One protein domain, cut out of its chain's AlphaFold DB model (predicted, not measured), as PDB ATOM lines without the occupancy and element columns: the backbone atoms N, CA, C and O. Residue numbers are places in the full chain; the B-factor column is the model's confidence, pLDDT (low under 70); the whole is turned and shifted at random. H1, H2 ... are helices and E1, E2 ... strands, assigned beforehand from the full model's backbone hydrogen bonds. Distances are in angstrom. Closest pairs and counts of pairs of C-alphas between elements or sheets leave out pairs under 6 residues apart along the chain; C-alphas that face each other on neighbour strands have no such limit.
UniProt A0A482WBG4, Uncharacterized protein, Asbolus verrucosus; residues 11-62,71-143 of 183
ATOM      1  N   SER A  11      33.297  -6.034  44.578       77.44
ATOM      2  CA  SER A  11      32.922  -5.775  43.192       77.44
ATOM      3  C   SER A  11      31.415  -5.582  43.081       77.44
ATOM      4  O   SER A  11      30.631  -6.379  43.603       77.44
ATOM      5  N   LYS A  12      31.009  -4.532  42.364       80.25
ATOM      6  CA  LYS A  12      29.617  -4.305  41.958       80.25
ATOM      7  C   LYS A  12      29.300  -5.206  40.770       80.25
ATOM      8  O   LYS A  12      29.896  -5.056  39.707       80.25
ATOM      9  N   VAL A  13      28.359  -6.125  40.941       83.31
ATOM     10  CA  VAL A  13      27.920  -7.070  39.914       83.31
ATOM     11  C   VAL A  13      26.489  -6.740  39.509       83.31
ATOM     12  O   VAL A  13      25.567  -6.820  40.321       83.31
ATOM     13  N   LEU A  14      26.309  -6.355  38.245       84.75
ATOM     14  CA  LEU A  14      24.998  -6.030  37.683       84.75
ATOM     15  C   LEU A  14      24.214  -7.303  37.334       84.75
ATOM     16  O   LEU A  14      23.067  -7.441  37.731       84.75
ATOM     17  N   ILE A  15      24.841  -8.249  36.632       85.12
ATOM     18  CA  ILE A  15      24.227  -9.517  36.221       85.12
ATOM     19  C   ILE A  15      25.132 -10.654  36.698       85.12
ATOM     20  O   ILE A  15      26.270 -10.764  36.246       85.12
ATOM     21  N   ASP A  16      24.627 -11.495  37.602       83.69
ATOM     22  CA  ASP A  16      25.318 -12.700  38.069       83.69
ATOM     23  C   ASP A  16      24.621 -13.954  37.523       83.69
ATOM     24  O   ASP A  16      23.543 -14.338  37.981       83.69
ATOM     25  N   LEU A  17      25.245 -14.596  36.531       78.81
ATOM     26  CA  LEU A  17      24.817 -15.894  35.998       78.81
ATOM     27  C   LEU A  17      25.718 -17.050  36.450       78.81
ATOM     28  O   LEU A  17      25.486 -18.183  36.036       78.81
ATOM     29  N   SER A  18      26.695 -16.803  37.333       73.44
ATOM     30  CA  SER A  18      27.791 -17.737  37.649       73.44
ATOM     31  C   SER A  18      27.356 -19.110  38.174       73.44
ATOM     32  O   SER A  18      28.118 -20.069  38.089       73.44
ATOM     33  N   PHE A  19      26.131 -19.235  38.683       68.12
ATOM     34  CA  PHE A  19      25.568 -20.501  39.161       68.12
ATOM     35  C   PHE A  19      24.794 -21.299  38.111       68.12
ATOM     36  O   PHE A  19      24.434 -22.444  38.371       68.12
ATOM     37  N   LYS A  20      24.461 -20.684  36.974       68.19
ATOM     38  CA  LYS A  20      23.536 -21.246  35.983       68.19
ATOM     39  C   LYS A  20      24.185 -21.403  34.619       68.19
ATOM     40  O   LYS A  20      24.077 -22.471  34.026       68.19
ATOM     41  N   SER A  21      24.854 -20.351  34.157       76.38
ATOM     42  CA  SER A  21      25.390 -20.277  32.805       76.38
ATOM     43  C   SER A  21      26.665 -19.433  32.772       76.38
ATOM     44  O   SER A  21      26.791 -18.421  33.461       76.38
ATOM     45  N   GLU A  22      27.616 -19.830  31.937       86.75
ATOM     46  CA  GLU A  22      28.813 -19.045  31.648       86.75
ATOM     47  C   GLU A  22      28.482 -18.006  30.570       86.75
ATOM     48  O   GLU A  22      28.063 -18.371  29.471       86.75
ATOM     49  N   ILE A  23      28.664 -16.718  30.878       90.62
ATOM     50  CA  ILE A  23      28.462 -15.624  29.918       90.62
ATOM     51  C   ILE A  23      29.569 -15.666  28.864       90.62
ATOM     52  O   ILE A  23      30.745 -15.793  29.198       90.62
ATOM     53  N   LYS A  24      29.190 -15.526  27.594       93.50
ATOM     54  CA  LYS A  24      30.102 -15.610  26.445       93.50
ATOM     55  C   LYS A  24      30.170 -14.319  25.643       93.50
ATOM     56  O   LYS A  24      31.242 -13.960  25.168       93.50
ATOM     57  N   CYS A  25      29.054 -13.610  25.509       96.19
ATOM     58  CA  CYS A  25      28.999 -12.366  24.750       96.19
ATOM     59  C   CYS A  25      27.961 -11.395  25.317       96.19
ATOM     60  O   CYS A  25      27.005 -11.792  25.987       96.19
ATOM     61  N   ILE A  26      28.155 -10.113  25.015       97.31
ATOM     62  CA  ILE A  26      27.294  -9.002  25.418       97.31
ATOM     63  C   ILE A  26      27.156  -8.016  24.257       97.31
ATOM     64  O   ILE A  26      28.130  -7.755  23.555       97.31
ATOM     65  N   ALA A  27      25.969  -7.437  24.090       98.06
ATOM     66  CA  ALA A  27      25.750  -6.272  23.238       98.06
ATOM     67  C   ALA A  27      24.805  -5.279  23.917       98.06
ATOM     68  O   ALA A  27      23.852  -5.664  24.593       98.06
ATOM     69  N   VAL A  28      25.058  -3.989  23.714       97.94
ATOM     70  CA  VAL A  28      24.173  -2.903  24.152       97.94
ATOM     71  C   VAL A  28      23.383  -2.427  22.944       97.94
ATOM     72  O   VAL A  28      23.958  -2.233  21.874       97.94
ATOM     73  N   ASN A  29      22.075  -2.247  23.104       97.25
ATOM     74  CA  ASN A  29      21.240  -1.749  22.019       97.25
ATOM     75  C   ASN A  29      21.617  -0.281  21.694       97.25
ATOM     76  O   ASN A  29      21.614   0.552  22.607       97.25
ATOM     77  N   PRO A  30      21.932   0.054  20.424       97.25
ATOM     78  CA  PRO A  30      22.413   1.383  20.044       97.25
ATOM     79  C   PRO A  30      21.355   2.484  20.189       97.25
ATOM     80  O   PRO A  30      21.709   3.620  20.489       97.25
ATOM     81  N   THR A  31      20.065   2.169  20.019       96.88
ATOM     82  CA  THR A  31      18.963   3.145  20.139       96.88
ATOM     83  C   THR A  31      18.286   3.096  21.505       96.88
ATOM     84  O   THR A  31      17.720   4.090  21.963       96.88
ATOM     85  N   LYS A  32      18.384   1.960  22.203       95.62
ATOM     86  CA  LYS A  32      17.829   1.754  23.546       95.62
ATOM     87  C   LYS A  32      18.921   1.285  24.518       95.62
ATOM     88  O   LYS A  32      18.857   0.145  24.961       95.62
ATOM     89  N   PRO A  33      19.877   2.131  24.957       94.94
ATOM     90  CA  PRO A  33      21.038   1.687  25.751       94.94
ATOM     91  C   PRO A  33      20.718   1.043  27.110       94.94
ATOM     92  O   PRO A  33      21.599   0.489  27.767       94.94
ATOM     93  N   HIS A  34      19.471   1.155  27.572       93.12
ATOM     94  CA  HIS A  34      18.982   0.430  28.739       93.12
ATOM     95  C   HIS A  34      18.795  -1.071  28.471       93.12
ATOM     96  O   HIS A  34      18.880  -1.853  29.412       93.12
ATOM     97  N   GLN A  35      18.595  -1.472  27.214       94.25
ATOM     98  CA  GLN A  35      18.523  -2.860  26.785       94.25
ATOM     99  C   GLN A  35      19.923  -3.429  26.533       94.25
ATOM    100  O   GLN A  35      20.709  -2.891  25.746       94.25
ATOM    101  N   ILE A  36      20.222  -4.544  27.192       96.00
ATOM    102  CA  ILE A  36      21.496  -5.256  27.094       96.00
ATOM    103  C   ILE A  36      21.208  -6.714  26.750       96.00
ATOM    104  O   ILE A  36      20.563  -7.418  27.522       96.00
ATOM    105  N   ALA A  37      21.706  -7.180  25.608       96.31
ATOM    106  CA  ALA A  37      21.641  -8.582  25.222       96.31
ATOM    107  C   ALA A  37      22.850  -9.348  25.769       96.31
ATOM    108  O   ALA A  37      23.989  -8.905  25.627       96.31
ATOM    109  N   ILE A  38      22.600 -10.512  26.365       95.50
ATOM    110  CA  ILE A  38      23.608 -11.410  26.930       95.50
ATOM    111  C   ILE A  38      23.440 -12.800  26.324       95.50
ATOM    112  O   ILE A  38      22.352 -13.379  26.368       95.50
ATOM    113  N   GLY A  39      24.536 -13.342  25.794       93.12
ATOM    114  CA  GLY A  39      24.646 -14.731  25.361       93.12
ATOM    115  C   GLY A  39      25.469 -15.562  26.343       93.12
ATOM    116  O   GLY A  39      26.437 -15.066  26.930       93.12
ATOM    117  N   ALA A  40      25.076 -16.820  26.532       90.94
ATOM    118  CA  ALA A  40      25.712 -17.743  27.465       90.94
ATOM    119  C   ALA A  40      25.909 -19.140  26.843       90.94
ATOM    120  O   ALA A  40      25.630 -19.351  25.664       90.94
ATOM    121  N   ASN A  41      26.378 -20.107  27.633       89.06
ATOM    122  CA  ASN A  41      26.521 -21.521  27.255       89.06
ATOM    123  C   ASN A  41      25.178 -22.289  27.172       89.06
ATOM    124  O   ASN A  41      25.073 -23.428  27.630       89.06
ATOM    125  N   ASP A  42      24.153 -21.646  26.616       85.31
ATOM    126  CA  ASP A  42      22.857 -22.222  26.272       85.31
ATOM    127  C   ASP A  42      22.333 -21.602  24.962       85.31
ATOM    128  O   ASP A  42      22.999 -20.772  24.342       85.31
ATOM    129  N   CYS A  43      21.157 -22.033  24.501       85.81
ATOM    130  CA  CYS A  43      20.541 -21.547  23.261       85.81
ATOM    131  C   CYS A  43      19.758 -20.235  23.415       85.81
ATOM    132  O   CYS A  43      19.089 -19.820  22.468       85.81
ATOM    133  N   PHE A  44      19.810 -19.597  24.587       87.75
ATOM    134  CA  PHE A  44      19.008 -18.419  24.878       87.75
ATOM    135  C   PHE A  44      19.843 -17.142  24.842       87.75
ATOM    136  O   PHE A  44      20.852 -17.002  25.537       87.75
ATOM    137  N   VAL A  45      19.336 -16.148  24.119       91.69
ATOM    138  CA  VAL A  45      19.737 -14.755  24.313       91.69
ATOM    139  C   VAL A  45      18.837 -14.130  25.363       91.69
ATOM    140  O   VAL A  45      17.613 -14.242  25.293       91.69
ATOM    141  N   ARG A  46      19.451 -13.470  26.341       91.69
ATOM    142  CA  ARG A  46      18.768 -12.759  27.423       91.69
ATOM    143  C   ARG A  46      18.859 -11.267  27.160       91.69
ATOM    144  O   ARG A  46      19.946 -10.703  27.237       91.69
ATOM    145  N   LEU A  47      17.739 -10.638  26.846       93.00
ATOM    146  CA  LEU A  47      17.634  -9.197  26.699       93.00
ATOM    147  C   LEU A  47      17.189  -8.596  28.028       93.00
ATOM    148  O   LEU A  47      16.028  -8.710  28.413       93.00
ATOM    149  N   TYR A  48      18.124  -7.980  28.736       92.69
ATOM    150  CA  TYR A  48      17.874  -7.342  30.016       92.69
ATOM    151  C   TYR A  48      17.548  -5.857  29.863       92.69
ATOM    152  O   TYR A  48      18.228  -5.161  29.114       92.69
ATOM    153  N   ASP A  49      16.604  -5.337  30.650       91.12
ATOM    154  CA  ASP A  49      16.502  -3.901  30.926       91.12
ATOM    155  C   ASP A  49      17.310  -3.557  32.181       91.12
ATOM    156  O   ASP A  49      16.892  -3.818  33.311       91.12
ATOM    157  N   ARG A  50      18.473  -2.925  31.995       88.69
ATOM    158  CA  ARG A  50      19.399  -2.582  33.085       88.69
ATOM    159  C   ARG A  50      18.812  -1.629  34.126       88.69
ATOM    160  O   ARG A  50      19.318  -1.598  35.242       88.69
ATOM    161  N   ARG A  51      17.762  -0.864  33.795       87.88
ATOM    162  CA  ARG A  51      17.075   0.034  34.747       87.88
ATOM    163  C   ARG A  51      16.280  -0.750  35.786       87.88
ATOM    164  O   ARG A  51      16.005  -0.240  36.865       87.88
ATOM    165  N   MET A  52      15.934  -1.991  35.456       85.31
ATOM    166  CA  MET A  52      15.151  -2.892  36.295       85.31
ATOM    167  C   MET A  52      16.036  -3.903  37.047       85.31
ATOM    168  O   MET A  52      15.523  -4.762  37.765       85.31
ATOM    169  N   ILE A  53      17.367  -3.817  36.912       83.31
ATOM    170  CA  ILE A  53      18.323  -4.724  37.558       83.31
ATOM    171  C   ILE A  53      18.890  -4.085  38.828       83.31
ATOM    172  O   ILE A  53      19.392  -2.962  38.815       83.31
ATOM    173  N   LYS A  54      18.869  -4.830  39.936       79.19
ATOM    174  CA  LYS A  54      19.511  -4.423  41.192       79.19
ATOM    175  C   LYS A  54      20.978  -4.845  41.194       79.19
ATOM    176  O   LYS A  54      21.280  -6.015  40.983       79.19
ATOM    177  N   VAL A  55      21.878  -3.908  41.490       78.12
ATOM    178  CA  VAL A  55      23.312  -4.195  41.629       78.12
ATOM    179  C   VAL A  55      23.555  -5.019  42.893       78.12
ATOM    180  O   VAL A  55      23.131  -4.641  43.985       78.12
ATOM    181  N   SER A  56      24.261  -6.135  42.744       75.88
ATOM    182  CA  SER A  56      24.707  -6.987  43.845       75.88
ATOM    183  C   SER A  56      26.168  -6.692  44.196       75.88
ATOM    184  O   SER A  56      26.964  -6.334  43.331       75.88
ATOM    185  N   MET A  57      26.531  -6.810  45.473       72.62
ATOM    186  CA  MET A  57      27.910  -6.628  45.935       72.62
ATOM    187  C   MET A  57      28.521  -7.998  46.212       72.62
ATOM    188  O   MET A  57      28.036  -8.726  47.079       72.62
ATOM    189  N   VAL A  58      29.594  -8.345  45.502       67.62
ATOM    190  CA  VAL A  58      30.343  -9.587  45.731       67.62
ATOM    191  C   VAL A  58      31.645  -9.244  46.444       67.62
ATOM    192  O   VAL A  58      32.443  -8.452  45.947       67.62
ATOM    193  N   ARG A  59      31.861  -9.830  47.626       64.31
ATOM    194  CA  ARG A  59      33.113  -9.675  48.378       64.31
ATOM    195  C   ARG A  59      34.188 -10.591  47.797       64.31
ATOM    196  O   ARG A  59      33.941 -11.778  47.581       64.31
ATOM    197  N   ALA A  60      35.382 -10.049  47.584       52.94
ATOM    198  CA  ALA A  60      36.575 -10.798  47.211       52.94
ATOM    199  C   ALA A  60      37.090 -11.578  48.434       52.94
ATOM    200  O   ALA A  60      38.027 -11.180  49.113       52.94
ATOM    201  N   GLY A  61      36.420 -12.682  48.752       53.62
ATOM    202  CA  GLY A  61      36.792 -13.586  49.833       53.62
ATOM    203  C   GLY A  61      36.061 -14.902  49.641       53.62
ATOM    204  O   GLY A  61      34.834 -14.950  49.697       53.62
ATOM    205  N   ARG A  62      36.803 -15.968  49.330       50.22
ATOM    206  CA  ARG A  62      36.257 -17.320  49.191       50.22
ATOM    207  C   ARG A  62      35.741 -17.784  50.551       50.22
ATOM    208  O   ARG A  62      36.490 -18.390  51.302       50.22
ATOM    209  N   SER A  71      16.551 -13.942  50.996       38.53
ATOM    210  CA  SER A  71      15.515 -14.971  50.822       38.53
ATOM    211  C   SER A  71      14.484 -14.687  49.717       38.53
ATOM    212  O   SER A  71      13.790 -15.592  49.271       38.53
ATOM    213  N   ARG A  72      14.407 -13.448  49.213       40.28
ATOM    214  CA  ARG A  72      13.532 -13.050  48.100       40.28
ATOM    215  C   ARG A  72      14.000 -13.505  46.710       40.28
ATOM    216  O   ARG A  72      13.206 -13.434  45.785       40.28
ATOM    217  N   LEU A  73      15.240 -13.980  46.548       44.56
ATOM    218  CA  LEU A  73      15.719 -14.594  45.291       44.56
ATOM    219  C   LEU A  73      15.618 -16.132  45.283       44.56
ATOM    220  O   LEU A  73      15.928 -16.757  44.273       44.56
ATOM    221  N   GLN A  74      15.213 -16.749  46.402       41.50
ATOM    222  CA  GLN A  74      15.055 -18.207  46.517       41.50
ATOM    223  C   GLN A  74      13.714 -18.725  45.975       41.50
ATOM    224  O   GLN A  74      13.586 -19.920  45.720       41.50
ATOM    225  N   ALA A  75      12.731 -17.852  45.747       34.50
ATOM    226  CA  ALA A  75      11.488 -18.252  45.105       34.50
ATOM    227  C   ALA A  75      11.684 -18.322  43.576       34.50
ATOM    228  O   ALA A  75      11.961 -17.311  42.937       34.50
ATOM    229  N   ASN A  76      11.501 -19.519  43.009       39.62
ATOM    230  CA  ASN A  76      11.077 -19.786  41.619       39.62
ATOM    231  C   ASN A  76      12.114 -20.133  40.536       39.62
ATOM    232  O   ASN A  76      11.762 -20.158  39.361       39.62
ATOM    233  N   LEU A  77      13.359 -20.490  40.857       42.88
ATOM    234  CA  LEU A  77      14.349 -20.840  39.821       42.88
ATOM    235  C   LEU A  77      14.759 -22.320  39.833       42.88
ATOM    236  O   LEU A  77      15.947 -22.636  39.857       42.88
ATOM    237  N   SER A  78      13.788 -23.233  39.750       36.22
ATOM    238  CA  SER A  78      14.027 -24.640  39.392       36.22
ATOM    239  C   SER A  78      14.313 -24.775  37.887       36.22
ATOM    240  O   SER A  78      13.521 -25.306  37.112       36.22
ATOM    241  N   PHE A  79      15.465 -24.270  37.437       40.34
ATOM    242  CA  PHE A  79      15.938 -24.517  36.075       40.34
ATOM    243  C   PHE A  79      16.610 -25.889  36.028       40.34
ATOM    244  O   PHE A  79      17.694 -26.077  36.577       40.34
ATOM    245  N   ASN A  80      15.952 -26.857  35.392       43.12
ATOM    246  CA  ASN A  80      16.580 -28.124  35.062       43.12
ATOM    247  C   ASN A  80      17.316 -27.948  33.722       43.12
ATOM    248  O   ASN A  80      16.634 -27.754  32.718       43.12
ATOM    249  N   PRO A  81      18.659 -28.024  33.662       39.88
ATOM    250  CA  PRO A  81      19.413 -27.871  32.414       39.88
ATOM    251  C   PRO A  81      19.069 -28.930  31.350       39.88
ATOM    252  O   PRO A  81      19.426 -28.759  30.188       39.88
ATOM    253  N   SER A  82      18.353 -30.005  31.711       42.25
ATOM    254  CA  SER A  82      17.797 -30.965  30.747       42.25
ATOM    255  C   SER A  82      16.506 -30.492  30.067       42.25
ATOM    256  O   SER A  82      16.110 -31.053  29.046       42.25
ATOM    257  N   LYS A  83      15.847 -29.455  30.598       47.16
ATOM    258  CA  LYS A  83      14.663 -28.837  30.003       47.16
ATOM    259  C   LYS A  83      15.099 -27.582  29.249       47.16
ATOM    260  O   LYS A  83      15.397 -26.559  29.853       47.16
ATOM    261  N   ARG A  84      15.088 -27.640  27.911       55.88
ATOM    262  CA  ARG A  84      15.318 -26.496  26.998       55.88
ATOM    263  C   ARG A  84      14.144 -25.500  26.989       55.88
ATOM    264  O   ARG A  84      13.853 -24.865  25.982       55.88
ATOM    265  N   THR A  85      13.445 -25.380  28.112       52.91
ATOM    266  CA  THR A  85      12.372 -24.414  28.324       52.91
ATOM    267  C   THR A  85      12.972 -23.157  28.945       52.91
ATOM    268  O   THR A  85      13.784 -23.291  29.869       52.91
ATOM    269  N   PRO A  86      12.579 -21.947  28.514       50.16
ATOM    270  CA  PRO A  86      12.942 -20.736  29.240       50.16
ATOM    271  C   PRO A  86      12.533 -20.883  30.718       50.16
ATOM    272  O   PRO A  86      11.498 -21.504  30.994       50.16
ATOM    273  N   PRO A  87      13.301 -20.345  31.684       52.62
ATOM    274  CA  PRO A  87      12.809 -20.217  33.052       52.62
ATOM    275  C   PRO A  87      11.445 -19.519  33.000       52.62
ATOM    276  O   PRO A  87      11.340 -18.485  32.336       52.62
ATOM    277  N   GLN A  88      10.406 -20.078  33.636       44.84
ATOM    278  CA  GLN A  88       9.101 -19.411  33.650       44.84
ATOM    279  C   GLN A  88       9.281 -17.964  34.142       44.84
ATOM    280  O   GLN A  88      10.018 -17.756  35.113       44.84
ATOM    281  N   PRO A  89       8.620 -16.974  33.515       44.31
ATOM    282  CA  PRO A  89       8.680 -15.575  33.919       44.31
ATOM    283  C   PRO A  89       7.871 -15.352  35.207       44.31
ATOM    284  O   PRO A  89       6.963 -14.537  35.265       44.31
ATOM    285  N   GLN A  90       8.181 -16.088  36.272       42.12
ATOM    286  CA  GLN A  90       7.660 -15.816  37.603       42.12
ATOM    287  C   GLN A  90       8.677 -14.954  38.349       42.12
ATOM    288  O   GLN A  90       9.477 -15.450  39.141       42.12
ATOM    289  N   GLY A  91       8.646 -13.647  38.069       42.78
ATOM    290  CA  GLY A  91       9.213 -12.639  38.972       42.78
ATOM    291  C   GLY A  91      10.449 -11.871  38.504       42.78
ATOM    292  O   GLY A  91      11.169 -11.335  39.342       42.78
ATOM    293  N   SER A  92      10.717 -11.760  37.202       51.53
ATOM    294  CA  SER A  92      11.783 -10.873  36.725       51.53
ATOM    295  C   SER A  92      11.375 -10.164  35.439       51.53
ATOM    296  O   SER A  92      11.789 -10.537  34.349       51.53
ATOM    297  N   GLU A  93      10.575  -9.104  35.578       62.72
ATOM    298  CA  GLU A  93      10.206  -8.191  34.481       62.72
ATOM    299  C   GLU A  93      11.424  -7.509  33.819       62.72
ATOM    300  O   GLU A  93      11.275  -6.768  32.855       62.72
ATOM    301  N   CYS A  94      12.644  -7.731  34.326       79.38
ATOM    302  CA  CYS A  94      13.860  -7.134  33.791       79.38
ATOM    303  C   CYS A  94      14.528  -7.946  32.678       79.38
ATOM    304  O   CYS A  94      15.557  -7.489  32.186       79.38
ATOM    305  N   VAL A  95      14.015  -9.128  32.297       85.69
ATOM    306  CA  VAL A  95      14.649  -9.984  31.280       85.69
ATOM    307  C   VAL A  95      13.655 -10.664  30.338       85.69
ATOM    308  O   VAL A  95      12.729 -11.345  30.767       85.69
ATOM    309  N   GLN A  96      13.922 -10.546  29.038       88.12
ATOM    310  CA  GLN A  96      13.233 -11.255  27.963       88.12
ATOM    311  C   GLN A  96      14.166 -12.303  27.340       88.12
ATOM    312  O   GLN A  96      15.349 -12.039  27.124       88.12
ATOM    313  N   TYR A  97      13.645 -13.491  27.027       87.56
ATOM    314  CA  TYR A  97      14.418 -14.581  26.419       87.56
ATOM    315  C   TYR A  97      14.071 -14.747  24.938       87.56
ATOM    316  O   TYR A  97      12.898 -14.700  24.569       87.56
ATOM    317  N   TYR A  98      15.088 -14.999  24.114       89.00
ATOM    318  CA  TYR A  98      14.953 -15.293  22.688       89.00
ATOM    319  C   TYR A  98      15.724 -16.568  22.346       89.00
ATOM    320  O   TYR A  98      16.882 -16.723  22.735       89.00
ATOM    321  N   ALA A  99      15.078 -17.470  21.613       86.44
ATOM    322  CA  ALA A  99      15.681 -18.672  21.050       86.44
ATOM    323  C   ALA A  99      14.907 -19.082  19.794       86.44
ATOM    324  O   ALA A  99      13.713 -18.803  19.662       86.44
ATOM    325  N   ALA A 100      15.571 -19.766  18.865       83.00
ATOM    326  CA  ALA A 100      14.885 -20.334  17.715       83.00
ATOM    327  C   ALA A 100      14.000 -21.514  18.148       83.00
ATOM    328  O   ALA A 100      14.417 -22.369  18.928       83.00
ATOM    329  N   GLY A 101      12.778 -21.589  17.619       73.31
ATOM    330  CA  GLY A 101      11.769 -22.549  18.091       73.31
ATOM    331  C   GLY A 101      12.175 -24.014  17.975       73.31
ATOM    332  O   GLY A 101      11.817 -24.810  18.835       73.31
ATOM    333  N   HIS A 102      12.957 -24.384  16.957       74.94
ATOM    334  CA  HIS A 102      13.469 -25.753  16.829       74.94
ATOM    335  C   HIS A 102      14.511 -26.089  17.907       74.94
ATOM    336  O   HIS A 102      14.516 -27.210  18.401       74.94
ATOM    337  N   LEU A 103      15.304 -25.109  18.356       74.25
ATOM    338  CA  LEU A 103      16.263 -25.291  19.451       74.25
ATOM    339  C   LEU A 103      15.564 -25.448  20.807       74.25
ATOM    340  O   LEU A 103      16.042 -26.189  21.663       74.25
ATOM    341  N   ALA A 104      14.431 -24.767  20.996       61.47
ATOM    342  CA  ALA A 104      13.614 -24.877  22.206       61.47
ATOM    343  C   ALA A 104      12.782 -26.175  22.250       61.47
ATOM    344  O   ALA A 104      12.510 -26.695  23.331       61.47
ATOM    345  N   ARG A 105      12.378 -26.705  21.083       56.56
ATOM    346  CA  ARG A 105      11.495 -27.880  20.956       56.56
ATOM    347  C   ARG A 105      12.220 -29.220  20.879       56.56
ATOM    348  O   ARG A 105      11.597 -30.234  21.185       56.56
ATOM    349  N   GLU A 106      13.482 -29.268  20.450       51.56
ATOM    350  CA  GLU A 106      14.180 -30.551  20.350       51.56
ATOM    351  C   GLU A 106      14.484 -31.138  21.732       51.56
ATOM    352  O   GLU A 106      15.349 -30.678  22.481       51.56
ATOM    353  N   ASN A 107      13.696 -32.171  22.034       42.66
ATOM    354  CA  ASN A 107      13.764 -33.050  23.185       42.66
ATOM    355  C   ASN A 107      15.182 -33.585  23.426       42.66
ATOM    356  O   ASN A 107      15.954 -33.812  22.498       42.66
ATOM    357  N   ALA A 108      15.467 -33.847  24.699       48.09
ATOM    358  CA  ALA A 108      16.720 -34.284  25.316       48.09
ATOM    359  C   ALA A 108      17.345 -35.612  24.800       48.09
ATOM    360  O   ALA A 108      18.035 -36.287  25.559       48.09
ATOM    361  N   GLY A 109      17.095 -36.032  23.556       45.28
ATOM    362  CA  GLY A 109      17.320 -37.405  23.103       45.28
ATOM    363  C   GLY A 109      18.562 -37.678  22.254       45.28
ATOM    364  O   GLY A 109      19.075 -38.787  22.331       45.28
ATOM    365  N   ILE A 110      19.058 -36.756  21.422       42.69
ATOM    366  CA  ILE A 110      20.090 -37.118  20.431       42.69
ATOM    367  C   ILE A 110      21.110 -35.982  20.297       42.69
ATOM    368  O   ILE A 110      20.800 -34.903  19.814       42.69
ATOM    369  N   MET A 111      22.330 -36.265  20.759       43.19
ATOM    370  CA  MET A 111      23.512 -35.396  20.829       43.19
ATOM    371  C   MET A 111      23.422 -34.228  21.824       43.19
ATOM    372  O   MET A 111      22.716 -33.239  21.656       43.19
ATOM    373  N   SER A 112      24.253 -34.324  22.864       50.78
ATOM    374  CA  SER A 112      24.598 -33.261  23.807       50.78
ATOM    375  C   SER A 112      25.397 -32.136  23.128       50.78
ATOM    376  O   SER A 112      26.499 -31.801  23.570       50.78
ATOM    377  N   ILE A 113      24.903 -31.583  22.017       56.84
ATOM    378  CA  ILE A 113      25.505 -30.394  21.421       56.84
ATOM    379  C   ILE A 113      25.291 -29.288  22.451       56.84
ATOM    380  O   ILE A 113      24.168 -28.846  22.699       56.84
ATOM    381  N   LYS A 114      26.375 -28.912  23.134       71.81
ATOM    382  CA  LYS A 114      26.386 -27.758  24.028       71.81
ATOM    383  C   LYS A 114      26.215 -26.525  23.153       71.81
ATOM    384  O   LYS A 114      27.190 -26.006  22.621       71.81
ATOM    385  N   LEU A 115      24.967 -26.105  22.989       83.56
ATOM    386  CA  LEU A 115      24.638 -24.839  22.357       83.56
ATOM    387  C   LEU A 115      25.224 -23.715  23.195       83.56
ATOM    388  O   LEU A 115      25.170 -23.747  24.424       83.56
ATOM    389  N   SER A 116      25.803 -22.735  22.523       90.06
ATOM    390  CA  SER A 116      26.340 -21.558  23.181       90.06
ATOM    391  C   SER A 116      26.091 -20.363  22.294       90.06
ATOM    392  O   SER A 116      26.567 -20.332  21.165       90.06
ATOM    393  N   VAL A 117      25.413 -19.345  22.801       92.62
ATOM    394  CA  VAL A 117      25.411 -18.050  22.128       92.62
ATOM    395  C   VAL A 117      26.810 -17.459  22.273       92.62
ATOM    396  O   VAL A 117      27.239 -17.156  23.383       92.62
ATOM    397  N   THR A 118      27.541 -17.336  21.171       95.56
ATOM    398  CA  THR A 118      28.941 -16.870  21.167       95.56
ATOM    399  C   THR A 118      29.095 -15.459  20.624       95.56
ATOM    400  O   THR A 118      30.119 -14.821  20.860       95.56
ATOM    401  N   TYR A 119      28.087 -14.956  19.915       97.50
ATOM    402  CA  TYR A 119      28.072 -13.595  19.401       97.50
ATOM    403  C   TYR A 119      26.643 -13.064  19.342       97.50
ATOM    404  O   TYR A 119      25.718 -13.783  18.963       97.50
ATOM    405  N   VAL A 120      26.482 -11.793  19.698       97.75
ATOM    406  CA  VAL A 120      25.233 -11.045  19.558       97.75
ATOM    407  C   VAL A 120      25.560  -9.626  19.112       97.75
ATOM    408  O   VAL A 120      26.500  -9.022  19.624       97.75
ATOM    409  N   ALA A 121      24.793  -9.095  18.167       98.19
ATOM    410  CA  ALA A 121      24.900  -7.712  17.724       98.19
ATOM    411  C   ALA A 121      23.530  -7.169  17.326       98.19
ATOM    412  O   ALA A 121      22.731  -7.884  16.728       98.19
ATOM    413  N   PHE A 122      23.273  -5.902  17.632       98.19
ATOM    414  CA  PHE A 122      22.080  -5.207  17.160       98.19
ATOM    415  C   PHE A 122      22.322  -4.595  15.782       98.19
ATOM    416  O   PHE A 122      23.445  -4.202  15.459       98.19
ATOM    417  N   ASN A 123      21.258  -4.461  14.992       96.94
ATOM    418  CA  ASN A 123      21.274  -3.561  13.842       96.94
ATOM    419  C   ASN A 123      21.346  -2.088  14.309       96.94
ATOM    420  O   ASN A 123      21.150  -1.776  15.487       96.94
ATOM    421  N   SER A 124      21.606  -1.159  13.387       97.00
ATOM    422  CA  SER A 124      21.715   0.275  13.706       97.00
ATOM    423  C   SER A 124      20.430   0.867  14.299       97.00
ATOM    424  O   SER A 124      20.502   1.777  15.120       97.00
ATOM    425  N   ALA A 125      19.265   0.331  13.927       96.00
ATOM    426  CA  ALA A 125      17.968   0.742  14.460       96.00
ATOM    427  C   ALA A 125      17.683   0.195  15.874       96.00
ATOM    428  O   ALA A 125      16.760   0.660  16.545       96.00
ATOM    429  N   GLY A 126      18.447  -0.796  16.344       95.06
ATOM    430  CA  GLY A 126      18.190  -1.495  17.602       95.06
ATOM    431  C   GLY A 126      16.889  -2.307  17.615       95.06
ATOM    432  O   GLY A 126      16.387  -2.628  18.692       95.06
ATOM    433  N   SER A 127      16.311  -2.594  16.446       94.12
ATOM    434  CA  SER A 127      15.051  -3.333  16.291       94.12
ATOM    435  C   SER A 127      15.260  -4.827  16.096       94.12
ATOM    436  O   SER A 127      14.345  -5.604  16.335       94.12
ATOM    437  N   GLU A 128      16.450  -5.228  15.665       94.94
ATOM    438  CA  GLU A 128      16.788  -6.619  15.398       94.94
ATOM    439  C   GLU A 128      18.142  -6.955  16.005       94.94
ATOM    440  O   GLU A 128      19.010  -6.087  16.148       94.94
ATOM    441  N   MET A 129      18.332  -8.233  16.320       95.69
ATOM    442  CA  MET A 129      19.615  -8.759  16.765       95.69
ATOM    443  C   MET A 129      20.050  -9.966  15.939       95.69
ATOM    444  O   MET A 129      19.296 -10.925  15.765       95.69
ATOM    445  N   LEU A 130      21.291  -9.909  15.459       96.81
ATOM    446  CA  LEU A 130      22.006 -11.003  14.821       96.81
ATOM    447  C   LEU A 130      22.719 -11.822  15.900       96.81
ATOM    448  O   LEU A 130      23.474 -11.274  16.705       96.81
ATOM    449  N   VAL A 131      22.486 -13.128  15.914       96.38
ATOM    450  CA  VAL A 131      22.911 -14.022  16.992       96.38
ATOM    451  C   VAL A 131      23.606 -15.241  16.412       96.38
ATOM    452  O   VAL A 131      23.012 -15.987  15.640       96.38
ATOM    453  N   ASN A 132      24.847 -15.483  16.827       95.38
ATOM    454  CA  ASN A 132      25.547 -16.733  16.548       95.38
ATOM    455  C   ASN A 132      25.300 -17.728  17.683       95.38
ATOM    456  O   ASN A 132      25.708 -17.473  18.822       95.38
ATOM    457  N   VAL A 133      24.682 -18.865  17.367       91.38
ATOM    458  CA  VAL A 133      24.572 -20.001  18.284       91.38
ATOM    459  C   VAL A 133      25.570 -21.065  17.838       91.38
ATOM    460  O   VAL A 133      25.378 -21.757  16.843       91.38
ATOM    461  N   GLY A 134      26.665 -21.189  18.584       86.88
ATOM    462  CA  GLY A 134      27.713 -22.172  18.350       86.88
ATOM    463  C   GLY A 134      27.169 -23.599  18.378       86.88
ATOM    464  O   GLY A 134      26.434 -23.974  19.293       86.88
ATOM    465  N   GLY A 135      27.556 -24.377  17.366       78.38
ATOM    466  CA  GLY A 135      27.026 -25.718  17.115       78.38
ATOM    467  C   GLY A 135      25.753 -25.740  16.262       78.38
ATOM    468  O   GLY A 135      25.309 -26.829  15.923       78.38
ATOM    469  N   GLU A 136      25.202 -24.574  15.902       85.31
ATOM    470  CA  GLU A 136      23.951 -24.408  15.147       85.31
ATOM    471  C   GLU A 136      24.081 -23.305  14.075       85.31
ATOM    472  O   GLU A 136      25.134 -23.141  13.456       85.31
ATOM    473  N   GLN A 137      22.991 -22.584  13.800       89.50
ATOM    474  CA  GLN A 137      22.885 -21.548  12.778       89.50
ATOM    475  C   GLN A 137      23.053 -20.137  13.367       89.50
ATOM    476  O   GLN A 137      23.094 -19.922  14.582       89.50
ATOM    477  N   ILE A 138      23.120 -19.152  12.470       92.81
ATOM    478  CA  ILE A 138      23.025 -17.732  12.808       92.81
ATOM    479  C   ILE A 138      21.558 -17.317  12.702       92.81
ATOM    480  O   ILE A 138      20.902 -17.587  11.696       92.81
ATOM    481  N   TYR A 139      21.052 -16.647  13.731       92.69
ATOM    482  CA  TYR A 139      19.658 -16.235  13.836       92.69
ATOM    483  C   TYR A 139      19.521 -14.720  13.798       92.69
ATOM    484  O   TYR A 139      20.364 -13.993  14.323       92.69
ATOM    485  N   LEU A 140      18.423 -14.259  13.210       93.69
ATOM    486  CA  LEU A 140      17.971 -12.878  13.279       93.69
ATOM    487  C   LEU A 140      16.680 -12.850  14.099       93.69
ATOM    488  O   LEU A 140      15.724 -13.552  13.764       93.69
ATOM    489  N   PHE A 141      16.661 -12.073  15.178       93.12
ATOM    490  CA  PHE A 141      15.479 -11.907  16.020       93.12
ATOM    491  C   PHE A 141      14.968 -10.475  15.956       93.12
ATOM    492  O   PHE A 141      15.755  -9.539  16.074       93.12
ATOM    493  N   ASP A 142      13.650 -10.326  15.854       92.00
ATOM    494  CA  ASP A 142      12.960  -9.053  16.051       92.00
ATOM    495  C   ASP A 142      12.833  -8.776  17.556       92.00
ATOM    496  O   ASP A 142      12.228  -9.545  18.307       92.00
ATOM    497  N   VAL A 143      13.437  -7.679  18.000       90.25
ATOM    498  CA  VAL A 143      13.457  -7.243  19.397       90.25
ATOM    499  C   VAL A 143      12.112  -6.639  19.805       90.25
ATOM    500  O   VAL A 143      11.705  -6.778  20.956       90.25
TER     501      VAL A 143
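AT A GLANCE: This is residues 11 to 62 and 71 to 143 of the 183 residues of an uncharacterized protein of Asbolus verrucosus (UniProt A0A482WBG4). Two antiparallel sheets stand face to face as a sandwich, E2 to E3 to E4 to E6 on one side and E7 to E8 to E9 on the other; they come closest where E7 meets E2 and E3 and open toward E6 and E9. Away from this body the small ladder E1 and E5 forms an arm, while residues 71 to 94 make a long loop with no named element. The 125 printed residues hold nine named strands and one short named helix, in the order E1 E2 E3 E4 E5 E6 H1 E7 E8 E9. The class is mostly strand, with 52 residues in named elements, under half. The whole is compact, with a radius of gyration of the C-alphas of 15.0 A, and spans 39 by 37 by 28 A.

HOW THE PARTS SIT: E1, residues 11 to 13, is the antiparallel neighbour of E5, residues 56 to 59, with N 13 and O 56 2.8 A apart. E2, residues 23 to 28, E3, residues 35 to 40, and E4, residues 45 to 49, form a meander, each strand the antiparallel neighbour of the one before; N 27 and O 37 are 2.9 A apart, N 38 and O 46 2.8 A. E6, residues 95 to 98, is antiparallel to E4, with N 47 and O 96 2.8 A apart, and completes this strongly twisted sheet. H1, residues 101 to 105, is on neither sheet of the sandwich; its O i to N i+4 pair is within hydrogen-bond range. E7, residues 116 to 122, E8, residues 128 to 134, and E9, residues 138 to 142, form a second meander; N 121 and O 130 are 2.9 A apart, N 131 and O 139 2.8 A. In the sandwich, two sheets face to face, the strands of one sheet stand at 20 degrees to those of the other. The closest C-alphas of E3 and E7 are those of Gly 39 and Val 117, 4.7 A apart; those of E6 and E9 are Tyr 98 and Phe 141, 7.5 A.

IN THESE COORDINATES: E1 begins at C-alpha 11, (32.922, -5.775, 43.192). E2 is 14.6 A long from first to last C-alpha, E3 16.5 A and E4 13.1 A. E7 is 17.9 A long, E8 19.2 A and E9 13.7 A, ending at C-alpha 142, (12.960, -9.053, 16.051).

THE WHOLE: The C-alphas farthest apart, of Arg 62 and Ala 125, are 43.2 A apart. Residues 63 to 70 are not printed, and C-alphas 62 and 71 are 20.9 A apart across this cut, which lies in the link from E5 to E6. Of the links that are printed whole, none is long. The mean pLDDT of the printed part is 76.2; it is under 70 at residues 19 to 20, 58 to 62, 71 to 93 and 104 to 113.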